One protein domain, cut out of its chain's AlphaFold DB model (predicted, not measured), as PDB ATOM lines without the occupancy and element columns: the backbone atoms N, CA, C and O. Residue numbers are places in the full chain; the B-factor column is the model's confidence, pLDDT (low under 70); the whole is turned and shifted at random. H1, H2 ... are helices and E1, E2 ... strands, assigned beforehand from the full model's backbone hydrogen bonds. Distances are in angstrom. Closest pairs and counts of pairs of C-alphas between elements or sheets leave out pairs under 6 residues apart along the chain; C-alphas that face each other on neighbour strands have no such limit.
ATOM      1  N   THR A  13     112.170  86.409  88.863       94.00
ATOM      2  CA  THR A  13     113.110  86.261  89.980       94.00
ATOM      3  C   THR A  13     113.587  87.617  90.503       94.00
ATOM      4  O   THR A  13     113.715  87.791  91.706       94.00
ATOM      5  N   HIS A  14     113.826  88.589  89.616       96.44
ATOM      6  CA  HIS A  14     114.225  89.940  90.016       96.44
ATOM      7  C   HIS A  14     113.091  90.638  90.776       96.44
ATOM      8  O   HIS A  14     113.298  91.123  91.882       96.44
ATOM      9  N   GLN A  15     111.869  90.572  90.243       97.25
ATOM     10  CA  GLN A  15     110.674  91.110  90.895       97.25
ATOM     11  C   GLN A  15     110.408  90.456  92.263       97.25
ATOM     12  O   GLN A  15     110.032  91.136  93.218       97.25
ATOM     13  N   LEU A  16     110.642  89.145  92.390       97.44
ATOM     14  CA  LEU A  16     110.542  88.432  93.663       97.44
ATOM     15  C   LEU A  16     111.592  88.924  94.671       97.44
ATOM     16  O   LEU A  16     111.270  89.088  95.844       97.44
ATOM     17  N   MET A  17     112.822  89.200  94.221       97.69
ATOM     18  CA  MET A  17     113.889  89.758  95.062       97.69
ATOM     19  C   MET A  17     113.558  91.159  95.577       97.69
ATOM     20  O   MET A  17     113.741  91.435  96.764       97.69
ATOM     21  N   GLU A  18     113.043  92.034  94.713       97.44
ATOM     22  CA  GLU A  18     112.598  93.377  95.103       97.44
ATOM     23  C   GLU A  18     111.450  93.305  96.113       97.44
ATOM     24  O   GLU A  18     111.481  93.982  97.144       97.44
ATOM     25  N   PHE A  19     110.473  92.429  95.862       97.81
ATOM     26  CA  PHE A  19     109.356  92.208  96.772       97.81
ATOM     27  C   PHE A  19     109.822  91.659  98.128       97.81
ATOM     28  O   PHE A  19     109.389  92.156  99.168       97.81
ATOM     29  N   ALA A  20     110.729  90.679  98.140       97.62
ATOM     30  CA  ALA A  20     111.275  90.114  99.371       97.62
ATOM     31  C   ALA A  20     111.985  91.181 100.212       97.62
ATOM     32  O   ALA A  20     111.711  91.319 101.404       97.62
ATOM     33  N   LYS A  21     112.824  92.003  99.571       97.38
ATOM     34  CA  LYS A  21     113.507  93.129 100.217       97.38
ATOM     35  C   LYS A  21     112.520  94.126 100.821       97.38
ATOM     36  O   LYS A  21     112.675  94.507 101.977       97.38
ATOM     37  N   ALA A  22     111.506  94.531 100.057       97.25
ATOM     38  CA  ALA A  22     110.510  95.503 100.506       97.25
ATOM     39  C   ALA A  22     109.688  95.013 101.713       97.25
ATOM     40  O   ALA A  22     109.198  95.831 102.485       97.25
ATOM     41  N   ASN A  23     109.562  93.696 101.890       97.00
ATOM     42  CA  ASN A  23     108.749  93.079 102.941       97.00
ATOM     43  C   ASN A  23     109.578  92.410 104.052       97.00
ATOM     44  O   ASN A  23     109.017  91.663 104.858       97.00
ATOM     45  N   ASN A  24     110.896  92.657 104.088       96.12
ATOM     46  CA  ASN A  24     111.835  92.009 105.011       96.12
ATOM     47  C   ASN A  24     111.633  90.480 105.063       96.12
ATOM     48  O   ASN A  24     111.498  89.885 106.134       96.12
ATOM     49  N   ALA A  25     111.519  89.866 103.885       96.69
ATOM     50  CA  ALA A  25     111.243  88.450 103.721       96.69
ATOM     51  C   ALA A  25     112.474  87.697 103.213       96.69
ATOM     52  O   ALA A  25     113.250  88.211 102.401       96.69
ATOM     53  N   SER A  26     112.613  86.449 103.647       96.75
ATOM     54  CA  SER A  26     113.596  85.524 103.082       96.75
ATOM     55  C   SER A  26     113.065  84.856 101.824       96.75
ATOM     56  O   SER A  26     111.861  84.653 101.671       96.75
ATOM     57  N   ILE A  27     113.973  84.475 100.929       97.44
ATOM     58  CA  ILE A  27     113.643  83.745  99.705       97.44
ATOM     59  C   ILE A  27     114.007  82.278  99.891       97.44
ATOM     60  O   ILE A  27     115.189  81.939  99.979       97.44
ATOM     61  N   ALA A  28     112.996  81.414  99.907       96.06
ATOM     62  CA  ALA A  28     113.168  79.973  99.808       96.06
ATOM     63  C   ALA A  28     113.340  79.585  98.332       96.06
ATOM     64  O   ALA A  28     112.486  79.891  97.497       96.06
ATOM     65  N   CYS A  29     114.459  78.942  98.000       96.00
ATOM     66  CA  CYS A  29     114.805  78.567  96.627       96.00
ATOM     67  C   CYS A  29     115.632  77.271  96.577       96.00
ATOM     68  O   CYS A  29     116.198  76.828  97.577       96.00
ATOM     69  N   SER A  30     115.732  76.660  95.395       95.44
ATOM     70  CA  SER A  30     116.472  75.402  95.198       95.44
ATOM     71  C   SER A  30     117.994  75.553  95.322       95.44
ATOM     72  O   SER A  30     118.680  74.609  95.704       95.44
ATOM     73  N   ASN A  31     118.538  76.732  95.004       96.06
ATOM     74  CA  ASN A  31     119.971  77.019  95.086       96.06
ATOM     75  C   ASN A  31     120.227  78.421  95.673       96.06
ATOM     76  O   ASN A  31     120.431  79.382  94.919       96.06
ATOM     77  N   PRO A  32     120.267  78.544  97.014       97.00
ATOM     78  CA  PRO A  32     120.442  79.824  97.706       97.00
ATOM     79  C   PRO A  32     121.714  80.565  97.313       97.00
ATOM     80  O   PRO A  32     121.707  81.784  97.155       97.00
ATOM     81  N   LYS A  33     122.810  79.829  97.091       97.44
ATOM     82  CA  LYS A  33     124.104  80.409  96.714       97.44
ATOM     83  C   LYS A  33     124.067  81.038  95.321       97.44
ATOM     84  O   LYS A  33     124.556  82.147  95.141       97.44
ATOM     85  N   ALA A  34     123.497  80.347  94.335       96.56
ATOM     86  CA  ALA A  34     123.350  80.913  92.994       96.56
ATOM     87  C   ALA A  34     122.404  82.122  93.007       96.56
ATOM     88  O   ALA A  34     122.650  83.123  92.332       96.56
ATOM     89  N   MET A  35     121.343  82.050  93.815       96.88
ATOM     90  CA  MET A  35     120.372  83.130  93.934       96.88
ATOM     91  C   MET A  35     120.965  84.379  94.594       96.88
ATOM     92  O   MET A  35     120.754  85.486  94.096       96.88
ATOM     93  N   SER A  36     121.777  84.215  95.641       97.62
ATOM     94  CA  SER A  36     122.452  85.334  96.302       97.62
ATOM     95  C   SER A  36     123.471  86.019  95.387       97.62
ATOM     96  O   SER A  36     123.528  87.247  95.337       97.62
ATOM     97  N   GLN A  37     124.217  85.251  94.585       96.94
ATOM     98  CA  GLN A  37     125.128  85.794  93.571       96.94
ATOM     99  C   GLN A  37     124.383  86.609  92.509       96.94
ATOM    100  O   GLN A  37     124.831  87.690  92.123       96.94
ATOM    101  N   LYS A  38     123.223  86.117  92.061       95.94
ATOM    102  CA  LYS A  38     122.366  86.816  91.098       95.94
ATOM    103  C   LYS A  38     121.799  88.116  91.680       95.94
ATOM    104  O   LYS A  38     121.841  89.139  91.007       95.94
ATOM    105  N   ALA A  39     121.330  88.091  92.927       97.50
ATOM    106  CA  ALA A  39     120.855  89.285  93.625       97.50
ATOM    107  C   ALA A  39     121.958  90.341  93.760       97.50
ATOM    108  O   ALA A  39     121.737  91.507  93.434       97.50
ATOM    109  N   TYR A  40     123.168  89.918  94.139       96.62
ATOM    110  CA  TYR A  40     124.329  90.801  94.214       96.62
ATOM    111  C   TYR A  40     124.642  91.459  92.862       96.62
ATOM    112  O   TYR A  40     124.865  92.665  92.805       96.62
ATOM    113  N   ALA A  41     124.585  90.698  91.763       96.56
ATOM    114  CA  ALA A  41     124.778  91.235  90.414       96.56
ATOM    115  C   ALA A  41     123.705  92.265  90.005       96.56
ATOM    116  O   ALA A  41     123.988  93.147  89.199       96.56
ATOM    117  N   TYR A  42     122.500  92.186  90.575       96.06
ATOM    118  CA  TYR A  42     121.441  93.189  90.408       96.06
ATOM    119  C   TYR A  42     121.538  94.369  91.389       96.06
ATOM    120  O   TYR A  42     120.691  95.256  91.360       96.06
ATOM    121  N   GLY A  43     122.539  94.401  92.276       96.88
ATOM    122  CA  GLY A  43     122.639  95.415  93.331       96.88
ATOM    123  C   GLY A  43     121.624  95.227  94.466       96.88
ATOM    124  O   GLY A  43     121.417  96.130  95.279       96.88
ATOM    125  N   ILE A  44     120.989  94.055  94.550       96.94
ATOM    126  CA  ILE A  44     120.050  93.707  95.613       96.94
ATOM    127  C   ILE A  44     120.826  93.038  96.748       96.94
ATOM    128  O   ILE A  44     121.258  91.892  96.652       96.94
ATOM    129  N   THR A  45     120.984  93.768  97.847       95.12
ATOM    130  CA  THR A  45     121.614  93.307  99.090       95.12
ATOM    131  C   THR A  45     120.614  93.302 100.248       95.12
ATOM    132  O   THR A  45     119.535  93.893 100.149       95.12
ATOM    133  N   GLY A  46     120.969  92.631 101.348       93.44
ATOM    134  CA  GLY A  46     120.141  92.570 102.560       93.44
ATOM    135  C   GLY A  46     118.959  91.598 102.485       93.44
ATOM    136  O   GLY A  46     118.106  91.625 103.362       93.44
ATOM    137  N   VAL A  47     118.904  90.745 101.459       96.75
ATOM    138  CA  VAL A  47     117.919  89.662 101.344       96.75
ATOM    139  C   VAL A  47     118.562  88.364 101.811       96.75
ATOM    140  O   VAL A  47     119.671  88.029 101.388       96.75
ATOM    141  N   ASN A  48     117.865  87.636 102.678       96.31
ATOM    142  CA  ASN A  48     118.287  86.316 103.116       96.31
ATOM    143  C   ASN A  48     117.771  85.243 102.143       96.31
ATOM    144  O   ASN A  48     116.615  85.277 101.721       96.31
ATOM    145  N   PHE A  49     118.632  84.289 101.793       97.12
ATOM    146  CA  PHE A  49     118.318  83.198 100.871       97.12
ATOM    147  C   PHE A  49     118.477  81.879 101.609       97.12
ATOM    148  O   PHE A  49     119.553  81.591 102.132       97.12
ATOM    149  N   ILE A  50     117.419  81.079 101.621       95.50
ATOM    150  CA  ILE A  50     117.365  79.795 102.316       95.50
ATOM    151  C   ILE A  50     116.996  78.691 101.332       95.50
ATOM    152  O   ILE A  50     116.347  78.936 100.309       95.50
ATOM    153  N   SER A  51     117.446  77.473 101.610       94.81
ATOM    154  CA  SER A  51     117.013  76.310 100.844       94.81
ATOM    155  C   SER A  51     115.554  75.997 101.163       94.81
ATOM    156  O   SER A  51     115.040  76.390 102.211       94.81
ATOM    157  N   TYR A  52     114.882  75.247 100.292       93.69
ATOM    158  CA  TYR A  52     113.559  74.734 100.637       93.69
ATOM    159  C   TYR A  52     113.599  73.930 101.945       93.69
ATOM    160  O   TYR A  52     112.730  74.101 102.791       93.69
ATOM    161  N   SER A  53     114.631  73.102 102.151       90.31
ATOM    162  CA  SER A  53     114.777  72.292 103.365       90.31
ATOM    163  C   SER A  53     114.864  73.126 104.639       90.31
ATOM    164  O   SER A  53     114.269  72.732 105.638       90.31
ATOM    165  N   ASP A  54     115.527  74.284 104.606       90.06
ATOM    166  CA  ASP A  54     115.655  75.165 105.777       90.06
ATOM    167  C   ASP A  54     114.293  75.673 106.275       90.06
ATOM    168  O   ASP A  54     114.115  75.900 107.472       90.06
ATOM    169  N   LEU A  55     113.314  75.803 105.367       87.88
ATOM    170  CA  LEU A  55     111.944  76.202 105.696       87.88
ATOM    171  C   LEU A  55     111.184  75.126 106.492       87.88
ATOM    172  O   LEU A  55     110.250  75.458 107.215       87.88
ATOM    173  N   PHE A  56     111.565  73.850 106.364       78.81
ATOM    174  CA  PHE A  56     110.881  72.720 107.011       78.81
ATOM    175  C   PHE A  56     111.598  72.190 108.250       78.81
ATOM    176  O   PHE A  56     110.960  71.622 109.134       78.81
ATOM    177  N   THR A  57     112.923  72.317 108.310       75.06
ATOM    178  CA  THR A  57     113.731  71.745 109.397       75.06
ATOM    179  C   THR A  57     113.690  72.577 110.675       75.06
ATOM    180  O   THR A  57     114.044  72.073 111.740       75.06
ATOM    181  N   THR A  58     113.249  73.831 110.593       66.81
ATOM    182  CA  THR A  58     113.174  74.752 111.729       66.81
ATOM    183  C   THR A  58     111.815  75.439 111.768       66.81
ATOM    184  O   THR A  58     111.182  75.642 110.735       66.81
ATOM    185  N   SER A  59     111.347  75.807 112.963       76.50
ATOM    186  CA  SER A  59     110.264  76.780 113.097       76.50
ATOM    187  C   SER A  59     110.767  78.108 112.538       76.50
ATOM    188  O   SER A  59     111.491  78.837 113.219       76.50
ATOM    189  N   TYR A  60     110.461  78.374 111.272       80.50
ATOM    190  CA  TYR A  60     110.934  79.574 110.605       80.50
ATOM    191  C   TYR A  60     110.166  80.793 111.124       80.50
ATOM    192  O   TYR A  60     108.953  80.897 110.938       80.50
ATOM    193  N   GLU A  61     110.869  81.718 111.772       84.25
ATOM    194  CA  GLU A  61     110.303  82.995 112.202       84.25
ATOM    195  C   GLU A  61     110.515  84.059 111.116       84.25
ATOM    196  O   GLU A  61     111.640  84.321 110.692       84.25
ATOM    197  N   GLY A  62     109.426  84.695 110.674       89.88
ATOM    198  CA  GLY A  62     109.454  85.808 109.722       89.88
ATOM    199  C   GLY A  62     108.735  85.531 108.402       89.88
ATOM    200  O   GLY A  62     108.153  84.470 108.183       89.88
ATOM    201  N   ASN A  63     108.759  86.527 107.515       94.94
ATOM    202  CA  ASN A  63     108.126  86.434 106.202       94.94
ATOM    203  C   ASN A  63     108.997  85.613 105.246       94.94
ATOM    204  O   ASN A  63     110.218  85.778 105.199       94.94
ATOM    205  N   VAL A  64     108.361  84.776 104.429       95.56
ATOM    206  CA  VAL A  64     109.037  83.982 103.399       95.56
ATOM    207  C   VAL A  64     108.312  84.141 102.076       95.56
ATOM    208  O   VAL A  64     107.083  84.163 102.017       95.56
ATOM    209  N   VAL A  65     109.091  84.221 101.006       96.81
ATOM    210  CA  VAL A  65     108.608  84.060  99.637       96.81
ATOM    211  C   VAL A  65     109.292  82.861  98.992       96.81
ATOM    212  O   VAL A  65     110.421  82.516  99.338       96.81
ATOM    213  N   ILE A  66     108.598  82.215  98.060       96.06
ATOM    214  CA  ILE A  66     109.051  80.979  97.417       96.06
ATOM    215  C   ILE A  66     109.353  81.284  95.950       96.06
ATOM    216  O   ILE A  66     108.479  81.758  95.222       96.06
ATOM    217  N   ASP A  67     110.584  81.013  95.522       95.75
ATOM    218  CA  ASP A  67     110.942  80.978  94.102       95.75
ATOM    219  C   ASP A  67     110.516  79.627  93.509       95.75
ATOM    220  O   ASP A  67     110.703  78.595  94.144       95.75
ATOM    221  N   GLU A  68     109.929  79.635  92.309       93.50
ATOM    222  CA  GLU A  68     109.489  78.425  91.589       93.50
ATOM    223  C   GLU A  68     108.594  77.477  92.426       93.50
ATOM    224  O   GLU A  68     108.967  76.342  92.737       93.50
ATOM    225  N   LEU A  69     107.374  77.928  92.758       92.69
ATOM    226  CA  LEU A  69     106.417  77.205  93.616       92.69
ATOM    227  C   LEU A  69     106.177  75.745  93.196       92.69
ATOM    228  O   LEU A  69     106.114  74.870  94.052       92.69
ATOM    229  N   GLU A  70     106.067  75.451  91.901       90.50
ATOM    230  CA  GLU A  70     105.867  74.069  91.438       90.50
ATOM    231  C   GLU A  70     107.073  73.187  91.772       90.50
ATOM    232  O   GLU A  70     106.915  72.073  92.269       90.50
ATOM    233  N   THR A  71     108.289  73.715  91.597       91.06
ATOM    234  CA  THR A  71     109.516  73.014  91.998       91.06
ATOM    235  C   THR A  71     109.546  72.812  93.507       91.06
ATOM    236  O   THR A  71     109.929  71.739  93.967       91.06
ATOM    237  N   PHE A  72     109.136  73.814  94.289       92.75
ATOM    238  CA  PHE A  72     109.002  73.671  95.734       92.75
ATOM    239  C   PHE A  72     108.063  72.514  96.087       92.75
ATOM    240  O   PHE A  72     108.491  71.586  96.760       92.75
ATOM    241  N   VAL A  73     106.832  72.500  95.569       92.62
ATOM    242  CA  VAL A  73     105.844  71.450  95.866       92.62
ATOM    243  C   VAL A  73     106.363  70.054  95.486       92.62
ATOM    244  O   VAL A  73     106.252  69.123  96.285       92.62
ATOM    245  N   HIS A  74     106.998  69.907  94.318       89.56
ATOM    246  CA  HIS A  74     107.577  68.631  93.880       89.56
ATOM    247  C   HIS A  74     108.733  68.123  94.755       89.56
ATOM    248  O   HIS A  74     109.012  66.930  94.735       89.56
ATOM    249  N   ASN A  75     109.398  68.981  95.537       87.88
ATOM    250  CA  ASN A  75     110.425  68.532  96.485       87.88
ATOM    251  C   ASN A  75     109.841  67.893  97.759       87.88
ATOM    252  O   ASN A  75     110.591  67.265  98.502       87.88
ATOM    253  N   TYR A  76     108.537  68.041  98.024       86.31
ATOM    254  CA  TYR A  76     107.905  67.576  99.272       86.31
ATOM    255  C   TYR A  76     106.776  66.580  99.081       86.31
ATOM    256  O   TYR A  76     106.376  65.917 100.037       86.31
TER     257      TYR A  76
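Overview. This is residues 13 to 76 of the 90 residues of an uncharacterized protein of Methanobrevibacter sp (UniProt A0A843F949). A small sheet of three parallel strands, E1 between E2 and E3, is covered on one face by the two longer helices, H1 and H2, which stand about perpendicular to each other. The short helix H3 stands up from the opposite face, and the short helix H4 only grazes the sheet, near the last residues of E1 and E3. The printed part has 64 residues, with four named helices and three named strands in the order H1 E1 H2 E2 H3 E3 H4; the sheet's order is E2 E1 E3, and the class is mixed, helices and strands. The whole is compact, with a radius of gyration of the C-alphas of 11.1 A and spans of 32 by 22 by 17 A.

Arrangement. H1, residues 13 to 22, is on the sheet at a height over the sheet of 9.1 A. It lies over E1, residues 25 to 29, and only just over E3, residues 63 to 66, on which 3 of its C-alphas fall; its closest C-alphas to E1 are those of Ala 20 and Ser 26, 6.3 A. On the local plane it runs along the strands, at 5 degrees to E1. H2, residues 32 to 41, is on the same face, over E2, residues 49 to 51; their closest C-alphas are those of Pro 32 and Phe 49, 5.1 A. H1 and H2 are close but not clearly touching, the C-alphas of Met 17 and Ala 39 being closest at 7.1 A, and their lines stand at 85 degrees. E1, H2 and E2 form a strand-helix-strand unit, two parallel neighbour strands with a helix between them along the chain, with a right-handed crossover. E2 and E1 are parallel, with N 50 and O 27 at 2.9 A, within hydrogen-bond range. H3, residues 52 to 57, is on the opposite face, over E1, with the C-alphas of Ala 28 and Tyr 52 closest at 5.3 A. E2, H3 and E3 form a split unit, with E1 between its strands in the sheet; its crossover is right-handed. E1 and E3 are parallel, with N 28 and O 65 within hydrogen-bond range at 2.9 A. H4, residues 69 to 74, only grazes the sheet with its residues 69 to 72. Every O i to N i+4 pair is within hydrogen-bond range in H1, H2 and H4, but 1 of 2 in H3.

Along the chain. H1 begins at C-alpha 13, (113.110, 86.261, 89.980), and measures 14.2 A, as does H2. E1 measures 12.7 A and E3 10.4 A. H4 ends at C-alpha 74, (107.577, 68.631, 93.880).

Size, cuts and confidence. The two C-alphas farthest apart are those of Gly 43 and Tyr 76, 32.1 A. The printed part has no cut, and no link is long. Mean pLDDT of the printed part is 93.4; residue 58 is under 70.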